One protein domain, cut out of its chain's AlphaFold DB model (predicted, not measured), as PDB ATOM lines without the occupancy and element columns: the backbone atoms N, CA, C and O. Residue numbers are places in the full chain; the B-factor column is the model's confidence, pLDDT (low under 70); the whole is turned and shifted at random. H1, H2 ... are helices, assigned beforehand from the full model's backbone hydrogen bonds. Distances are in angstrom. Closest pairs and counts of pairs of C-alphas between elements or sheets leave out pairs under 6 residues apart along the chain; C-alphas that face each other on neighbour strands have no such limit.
ATOM      1  N   LEU A 176     137.062 153.581 122.418       89.62
ATOM      2  CA  LEU A 176     137.645 152.526 123.252       89.62
ATOM      3  C   LEU A 176     137.238 152.663 124.717       89.62
ATOM      4  O   LEU A 176     136.933 151.667 125.367       89.62
ATOM      5  N   SER A 177     137.225 153.896 125.226       87.50
ATOM      6  CA  SER A 177     136.787 154.176 126.594       87.50
ATOM      7  C   SER A 177     135.317 153.790 126.766       87.50
ATOM      8  O   SER A 177     134.968 153.184 127.770       87.50
ATOM      9  N   PHE A 178     134.476 154.079 125.763       88.69
ATOM     10  CA  PHE A 178     133.065 153.674 125.756       88.69
ATOM     11  C   PHE A 178     132.900 152.159 125.766       88.69
ATOM     12  O   PHE A 178     132.114 151.635 126.549       88.69
ATOM     13  N   ILE A 179     133.669 151.438 124.950       90.06
ATOM     14  CA  ILE A 179     133.609 149.976 124.921       90.06
ATOM     15  C   ILE A 179     134.049 149.392 126.270       90.06
ATOM     16  O   ILE A 179     133.431 148.445 126.741       90.06
ATOM     17  N   ARG A 180     135.084 149.946 126.914       87.94
ATOM     18  CA  ARG A 180     135.679 149.398 128.148       87.94
ATOM     19  C   ARG A 180     134.951 149.747 129.454       87.94
ATOM     20  O   ARG A 180     135.282 149.143 130.466       87.94
ATOM     21  N   ASP A 181     134.003 150.683 129.472       83.94
ATOM     22  CA  ASP A 181     133.311 151.071 130.716       83.94
ATOM     23  C   ASP A 181     132.256 150.034 131.148       83.94
ATOM     24  O   ASP A 181     131.084 150.147 130.809       83.94
ATOM     25  N   GLU A 182     132.656 149.003 131.887       76.88
ATOM     26  CA  GLU A 182     131.772 147.890 132.281       76.88
ATOM     27  C   GLU A 182     130.684 148.274 133.295       76.88
ATOM     28  O   GLU A 182     129.578 147.738 133.260       76.88
ATOM     29  N   ASP A 183     130.970 149.235 134.172       69.25
ATOM     30  CA  ASP A 183     130.159 149.502 135.365       69.25
ATOM     31  C   ASP A 183     129.389 150.828 135.290       69.25
ATOM     32  O   ASP A 183     128.870 151.306 136.302       69.25
ATOM     33  N   LYS A 184     129.370 151.486 134.120       64.75
ATOM     34  CA  LYS A 184     128.963 152.901 133.978       64.75
ATOM     35  C   LYS A 184     129.670 153.811 134.989       64.75
ATOM     36  O   LYS A 184     129.157 154.879 135.337       64.75
ATOM     37  N   LYS A 185     130.848 153.399 135.470       62.41
ATOM     38  CA  LYS A 185     131.588 154.074 136.547       62.41
ATOM     39  C   LYS A 185     131.928 155.502 136.160       62.41
ATOM     40  O   LYS A 185     132.063 156.369 137.019       62.41
ATOM     41  N   THR A 186     132.030 155.745 134.862       62.53
ATOM     42  CA  THR A 186     132.423 157.033 134.322       62.53
ATOM     43  C   THR A 186     131.207 157.913 133.981       62.53
ATOM     44  O   THR A 186     131.365 159.129 133.861       62.53
ATOM     45  N   PHE A 187     129.984 157.360 133.861       61.84
ATOM     46  CA  PHE A 187     128.801 158.101 133.374       61.84
ATOM     47  C   PHE A 187     127.493 157.722 134.091       61.84
ATOM     48  O   PHE A 187     126.574 157.151 133.500       61.84
ATOM     49  N   PHE A 188     127.385 158.119 135.358       53.75
ATOM     50  CA  PHE A 188     126.118 158.123 136.096       53.75
ATOM     51  C   PHE A 188     125.111 159.082 135.414       53.75
ATOM     52  O   PHE A 188     125.501 160.133 134.896       53.75
ATOM     53  N   ASP A 189     123.830 158.709 135.365       56.22
ATOM     54  CA  ASP A 189     122.711 159.516 134.831       56.22
ATOM     55  C   ASP A 189     122.699 159.837 133.320       56.22
ATOM     56  O   ASP A 189     122.004 160.761 132.886       56.22
ATOM     57  N   ARG A 190     123.425 159.090 132.474       64.25
ATOM     58  CA  ARG A 190     123.354 159.257 131.006       64.25
ATOM     59  C   ARG A 190     122.770 158.034 130.294       64.25
ATOM     60  O   ARG A 190     123.046 156.910 130.703       64.25
ATOM     61  N   PRO A 191     122.017 158.215 129.189       66.88
ATOM     62  CA  PRO A 191     121.356 157.120 128.477       66.88
ATOM     63  C   PRO A 191     122.307 156.318 127.567       66.88
ATOM     64  O   PRO A 191     121.863 155.740 126.578       66.88
ATOM     65  N   TYR A 192     123.615 156.287 127.844       74.06
ATOM     66  CA  TYR A 192     124.518 155.424 127.085       74.06
ATOM     67  C   TYR A 192     124.407 153.987 127.600       74.06
ATOM     68  O   TYR A 192     124.435 153.742 128.808       74.06
ATOM     69  N   ASN A 193     124.295 153.040 126.674       76.00
ATOM     70  CA  ASN A 193     124.259 151.617 126.972       76.00
ATOM     71  C   ASN A 193     125.355 150.903 126.176       76.00
ATOM     72  O   ASN A 193     125.390 150.987 124.950       76.00
ATOM     73  N   ASN A 194     126.241 150.218 126.887       85.38
ATOM     74  CA  ASN A 194     127.325 149.399 126.351       85.38
ATOM     75  C   ASN A 194     127.340 147.986 126.967       85.38
ATOM     76  O   ASN A 194     128.340 147.275 126.839       85.38
ATOM     77  N   TYR A 195     126.253 147.577 127.636       85.12
ATOM     78  CA  TYR A 195     126.146 146.255 128.257       85.12
ATOM     79  C   TYR A 195     126.256 145.137 127.219       85.12
ATOM     80  O   TYR A 195     126.938 144.145 127.455       85.12
ATOM     81  N   ASP A 196     125.695 145.347 126.029       88.56
ATOM     82  CA  ASP A 196     125.695 144.354 124.951       88.56
ATOM     83  C   ASP A 196     127.001 144.322 124.139       88.56
ATOM     84  O   ASP A 196     127.021 143.790 123.032       88.56
ATOM     85  N   LEU A 197     128.087 144.918 124.649       91.25
ATOM     86  CA  LEU A 197     129.406 144.941 124.004       91.25
ATOM     87  C   LEU A 197     130.430 144.026 124.703       91.25
ATOM     88  O   LEU A 197     131.631 144.206 124.507       91.25
ATOM     89  N   THR A 198     129.997 143.073 125.535       91.50
ATOM     90  CA  THR A 198     130.909 142.180 126.279       91.50
ATOM     91  C   THR A 198     131.759 141.310 125.357       91.50
ATOM     92  O   THR A 198     132.964 141.231 125.568       91.50
ATOM     93  N   GLU A 199     131.176 140.735 124.301       91.69
ATOM     94  CA  GLU A 199     131.921 139.924 123.323       91.69
ATOM     95  C   GLU A 199     132.955 140.773 122.571       91.69
ATOM     96  O   GLU A 199     134.127 140.412 122.457       91.69
ATOM     97  N   LEU A 200     132.555 141.971 122.128       92.56
ATOM     98  CA  LEU A 200     133.475 142.925 121.507       92.56
ATOM     99  C   LEU A 200     134.628 143.281 122.457       92.56
ATOM    100  O   LEU A 200     135.778 143.378 122.031       92.56
ATOM    101  N   ARG A 201     134.330 143.481 123.742       92.38
ATOM    102  CA  ARG A 201     135.325 143.820 124.762       92.38
ATOM    103  C   ARG A 201     136.322 142.686 124.971       92.38
ATOM    104  O   ARG A 201     137.519 142.966 125.009       92.38
ATOM    105  N   ASP A 202     135.856 141.442 125.047       91.56
ATOM    106  CA  ASP A 202     136.717 140.262 125.139       91.56
ATOM    107  C   ASP A 202     137.645 140.154 123.919       91.56
ATOM    108  O   ASP A 202     138.865 140.074 124.085       91.56
ATOM    109  N   VAL A 203     137.119 140.298 122.697       91.12
ATOM    110  CA  VAL A 203     137.939 140.303 121.469       91.12
ATOM    111  C   VAL A 203     139.010 141.394 121.521       91.12
ATOM    112  O   VAL A 203     140.188 141.118 121.297       91.12
ATOM    113  N   LEU A 204     138.632 142.630 121.857       92.12
ATOM    114  CA  LEU A 204     139.576 143.749 121.935       92.12
ATOM    115  C   LEU A 204     140.580 143.613 123.092       92.12
ATOM    116  O   LEU A 204     141.667 144.187 123.012       92.12
ATOM    117  N   SER A 205     140.256 142.862 124.148       90.88
ATOM    118  CA  SER A 205     141.184 142.581 125.255       90.88
ATOM    119  C   SER A 205     142.341 141.666 124.839       90.88
ATOM    120  O   SER A 205     143.442 141.799 125.368       90.88
ATOM    121  N   ARG A 206     142.123 140.799 123.839       92.56
ATOM    122  CA  ARG A 206     143.140 139.886 123.287       92.56
ATOM    123  C   ARG A 206     144.112 140.584 122.332       92.56
ATOM    124  O   ARG A 206     145.195 140.065 122.083       92.56
ATOM    125  N   VAL A 207     143.738 141.756 121.806       91.38
ATOM    126  CA  VAL A 207     144.547 142.571 120.877       91.38
ATOM    127  C   VAL A 207     144.617 144.045 121.322       91.38
ATOM    128  O   VAL A 207     144.164 144.947 120.609       91.38
ATOM    129  N   PRO A 208     145.187 144.329 122.508       88.62
ATOM    130  CA  PRO A 208     145.093 145.644 123.145       88.62
ATOM    131  C   PRO A 208     145.739 146.777 122.333       88.62
ATOM    132  O   PRO A 208     145.200 147.885 122.320       88.62
ATOM    133  N   ASP A 209     146.836 146.506 121.622       87.88
ATOM    134  CA  ASP A 209     147.549 147.510 120.822       87.88
ATOM    135  C   ASP A 209     146.728 147.962 119.606       87.88
ATOM    136  O   ASP A 209     146.623 149.156 119.318       87.88
ATOM    137  N   VAL A 210     146.069 147.012 118.933       85.81
ATOM    138  CA  VAL A 210     145.171 147.281 117.799       85.81
ATOM    139  C   VAL A 210     143.940 148.049 118.274       85.81
ATOM    140  O   VAL A 210     143.535 149.034 117.650       85.81
ATOM    141  N   ALA A 211     143.370 147.642 119.411       88.38
ATOM    142  CA  ALA A 211     142.236 148.329 120.012       88.38
ATOM    143  C   ALA A 211     142.575 149.792 120.346       88.38
ATOM    144  O   ALA A 211     141.784 150.694 120.058       88.38
ATOM    145  N   LEU A 212     143.765 150.040 120.903       87.25
ATOM    146  CA  LEU A 212     144.249 151.385 121.203       87.25
ATOM    147  C   LEU A 212     144.458 152.214 119.931       87.25
ATOM    148  O   LEU A 212     143.982 153.346 119.873       87.25
ATOM    149  N   ALA A 213     145.112 151.654 118.913       84.00
ATOM    150  CA  ALA A 213     145.385 152.355 117.659       84.00
ATOM    151  C   ALA A 213     144.104 152.795 116.928       84.00
ATOM    152  O   ALA A 213     144.033 153.921 116.436       84.00
ATOM    153  N   ILE A 214     143.090 151.922 116.875       83.31
ATOM    154  CA  ILE A 214     141.853 152.157 116.115       83.31
ATOM    155  C   ILE A 214     140.835 152.963 116.926       83.31
ATOM    156  O   ILE A 214     140.284 153.946 116.439       83.31
ATOM    157  N   PHE A 215     140.570 152.556 118.169       86.06
ATOM    158  CA  PHE A 215     139.468 153.105 118.967       86.06
ATOM    159  C   PHE A 215     139.933 154.090 120.043       86.06
ATOM    160  O   PHE A 215     139.105 154.782 120.637       86.06
ATOM    161  N   GLY A 216     141.234 154.134 120.334       78.75
ATOM    162  CA  GLY A 216     141.835 154.960 121.380       78.75
ATOM    163  C   GLY A 216     142.281 156.347 120.923       78.75
ATOM    164  O   GLY A 216     142.864 157.069 121.724       78.75
ATOM    165  N   SER A 217     142.008 156.732 119.670       69.50
ATOM    166  CA  SER A 217     142.410 158.028 119.097       69.50
ATOM    167  C   SER A 217     143.931 158.268 119.083       69.50
ATOM    168  O   SER A 217     144.365 159.405 118.926       69.50
ATOM    169  N   SER A 218     144.755 157.225 119.262       57.66
ATOM    170  CA  SER A 218     146.211 157.362 119.434       57.66
ATOM    171  C   SER A 218     146.986 157.463 118.119       57.66
ATOM    172  O   SER A 218     148.058 158.059 118.098       57.66
ATOM    173  N   ALA A 219     146.457 156.906 117.026       50.44
ATOM    174  CA  ALA A 219     147.131 156.904 115.726       50.44
ATOM    175  C   ALA A 219     146.490 157.858 114.700       50.44
ATOM    176  O   ALA A 219     147.154 158.277 113.756       50.44
ATOM    177  N   TRP A 220     145.217 158.228 114.886       53.72
ATOM    178  CA  TRP A 220     144.443 159.028 113.933       53.72
ATOM    179  C   TRP A 220     143.493 159.969 114.686       53.72
ATOM    180  O   TRP A 220     142.450 159.551 115.179       53.72
ATOM    181  N   ASN A 221     143.841 161.255 114.775       55.47
ATOM    182  CA  ASN A 221     142.952 162.304 115.290       55.47
ATOM    183  C   ASN A 221     141.915 162.679 114.214       55.47
ATOM    184  O   ASN A 221     141.971 163.765 113.631       55.47
ATOM    185  N   GLY A 222     141.019 161.744 113.893       63.72
ATOM    186  CA  GLY A 222     139.991 161.882 112.862       63.72
ATOM    187  C   GLY A 222     138.565 161.766 113.405       63.72
ATOM    188  O   GLY A 222     138.324 161.238 114.489       63.72
ATOM    189  N   PHE A 223     137.593 162.251 112.628       74.31
ATOM    190  CA  PHE A 223     136.183 161.921 112.840       74.31
ATOM    191  C   PHE A 223     135.925 160.524 112.271       74.31
ATOM    192  O   PHE A 223     136.048 160.318 111.064       74.31
ATOM    193  N   HIS A 224     135.579 159.571 113.134       80.25
ATOM    194  CA  HIS A 224     135.324 158.183 112.756       80.25
ATOM    195  C   HIS A 224     133.879 157.792 113.060       80.25
ATOM    196  O   HIS A 224     133.336 158.152 114.104       80.25
ATOM    197  N   THR A 225     133.292 156.990 112.173       84.69
ATOM    198  CA  THR A 225     132.025 156.298 112.421       84.69
ATOM    199  C   THR A 225     132.337 154.832 112.676       84.69
ATOM    200  O   THR A 225     132.786 154.130 111.771       84.69
ATOM    201  N   PHE A 226     132.114 154.367 113.905       87.19
ATOM    202  CA  PHE A 226     132.309 152.967 114.272       87.19
ATOM    203  C   PHE A 226     130.970 152.239 114.332       87.19
ATOM    204  O   PHE A 226     130.043 152.688 115.004       87.19
ATOM    205  N   PHE A 227     130.897 151.086 113.673       90.38
ATOM    206  CA  PHE A 227     129.798 150.140 113.824       90.38
ATOM    207  C   PHE A 227     130.234 149.080 114.832       90.38
ATOM    208  O   PHE A 227     131.068 148.231 114.522       90.38
ATOM    209  N   LEU A 228     129.734 149.187 116.062       91.19
ATOM    210  CA  LEU A 228     130.115 148.295 117.155       91.19
ATOM    211  C   LEU A 228     129.175 147.076 117.163       91.19
ATOM    212  O   LEU A 228     127.977 147.264 117.388       91.19
ATOM    213  N   PRO A 229     129.666 145.850 116.896       91.50
ATOM    214  CA  PRO A 229     128.828 144.656 116.938       91.50
ATOM    215  C   PRO A 229     128.386 144.353 118.374       91.50
ATOM    216  O   PRO A 229     129.202 144.358 119.296       91.50
ATOM    217  N   THR A 230     127.095 144.072 118.545       92.12
ATOM    218  CA  THR A 230     126.527 143.613 119.817       92.12
ATOM    219  C   THR A 230     126.786 142.123 120.028       92.12
ATOM    220  O   THR A 230     127.085 141.396 119.079       92.12
ATOM    221  N   ASN A 231     126.594 141.638 121.253       91.56
ATOM    222  CA  ASN A 231     126.672 140.216 121.593       91.56
ATOM    223  C   ASN A 231     125.819 139.338 120.655       91.56
ATOM    224  O   ASN A 231     126.282 138.309 120.173       91.56
ATOM    225  N   GLU A 232     124.601 139.775 120.311       91.00
ATOM    226  CA  GLU A 232     123.732 139.061 119.361       91.00
ATOM    227  C   GLU A 232     124.377 138.911 117.973       91.00
ATOM    228  O   GLU A 232     124.255 137.862 117.335       91.00
ATOM    229  N   ALA A 233     125.091 139.939 117.503       90.12
ATOM    230  CA  ALA A 233     125.794 139.883 116.227       90.12
ATOM    231  C   ALA A 233     126.917 138.832 116.243       90.12
ATOM    232  O   ALA A 233     127.081 138.116 115.257       90.12
ATOM    233  N   PHE A 234     127.636 138.684 117.361       89.00
ATOM    234  CA  PHE A 234     128.640 137.626 117.527       89.00
ATOM    235  C   PHE A 234     128.009 136.229 117.550       89.00
ATOM    236  O   PHE A 234     128.470 135.340 116.831       89.00
ATOM    237  N   PHE A 235     126.912 136.035 118.290       86.44
ATOM    238  CA  PHE A 235     126.245 134.729 118.374       86.44
ATOM    239  C   PHE A 235     125.755 134.214 117.015       86.44
ATOM    240  O   PHE A 235     125.850 133.016 116.740       86.44
ATOM    241  N   LYS A 236     125.298 135.104 116.125       85.69
ATOM    242  CA  LYS A 236     124.900 134.734 114.754       85.69
ATOM    243  C   LYS A 236     126.048 134.159 113.925       85.69
ATOM    244  O   LYS A 236     125.794 133.370 113.019       85.69
ATOM    245  N   VAL A 237     127.293 134.529 114.209       77.00
ATOM    246  CA  VAL A 237     128.463 133.980 113.509       77.00
ATOM    247  C   VAL A 237     128.813 132.598 114.061       77.00
ATOM    248  O   VAL A 237     129.035 131.682 113.279       77.00
ATOM    249  N   CYS A 238     128.778 132.412 115.385       60.41
ATOM    250  CA  CYS A 238     129.067 131.119 116.014       60.41
ATOM    251  C   CYS A 238     128.080 130.017 115.599       60.41
ATOM    252  O   CYS A 238     128.498 128.891 115.358       60.41
ATOM    253  N   ILE A 239     126.790 130.341 115.457       53.47
ATOM    254  CA  ILE A 239     125.758 129.370 115.051       53.47
ATOM    255  C   ILE A 239     125.916 128.925 113.585       53.47
ATOM    256  O   ILE A 239     125.518 127.821 113.249       53.47
ATOM    257  N   ASN A 240     126.513 129.746 112.716       50.06
ATOM    258  CA  ASN A 240     126.706 129.406 111.297       50.06
ATOM    259  C   ASN A 240     128.019 128.647 111.011       50.06
ATOM    260  O   ASN A 240     128.296 128.336 109.853       50.06
ATOM    261  N   ILE A 241     128.846 128.396 112.031       49.03
ATOM    262  CA  ILE A 241     130.145 127.705 111.913       49.03
ATOM    263  C   ILE A 241     130.118 126.327 112.617       49.03
ATOM    264  O   ILE A 241     131.078 125.563 112.515       49.03
TER     265      ILE A 241
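AT A GLANCE: This is residues 176 to 241 of the 242 residues of an uncharacterized protein of Onchocerca flexuosa (UniProt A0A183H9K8). H2 runs through the middle of a small helix cluster, with H1 packed on it, H3 making a corner at its end and H4 packed near its beginning; residues 236 to 241 stick out. The printed part has 66 residues with four named helices, H1 to H4, and no named strand: all helix. It is only just loose, close to compact: radius of gyration of the C-alphas 13.1 A, spans 37 by 31 by 21 A.

HOW THE PARTS SIT: H1, residues 176 to 180, touches H2, residues 195 to 206, with C-alphas 179 and 201 closest, 6.4 A. H3, residues 208 to 215, only just touches H2, only at the corner, with 3 pairs of C-alphas within 8 A; C-alphas 204 and 211 are closest, 5.6 A. H4, residues 231 to 239, touches residues 196 to 200 of H2 at a steep tilt of 64 degrees; C-alphas 196 and 231 are closest, 5.4 A. Every O i to N i+4 pair is within hydrogen-bond range in H1 and H3, 6 of 8 in H2, 4 of 5 in H4.

IN THESE COORDINATES: H1 begins at C-alpha 176 (137.645, 152.526, 123.252); H4 ends at C-alpha 239 (125.758, 129.370, 115.051). H2 measures 18.8 A, H4 12.7 A.

THE WHOLE: The printed part has no cut. Links H1 to H2 and H3 to H4 are long. Residues 183 to 191, 217 to 222 and 238 to 241 have pLDDT under 70.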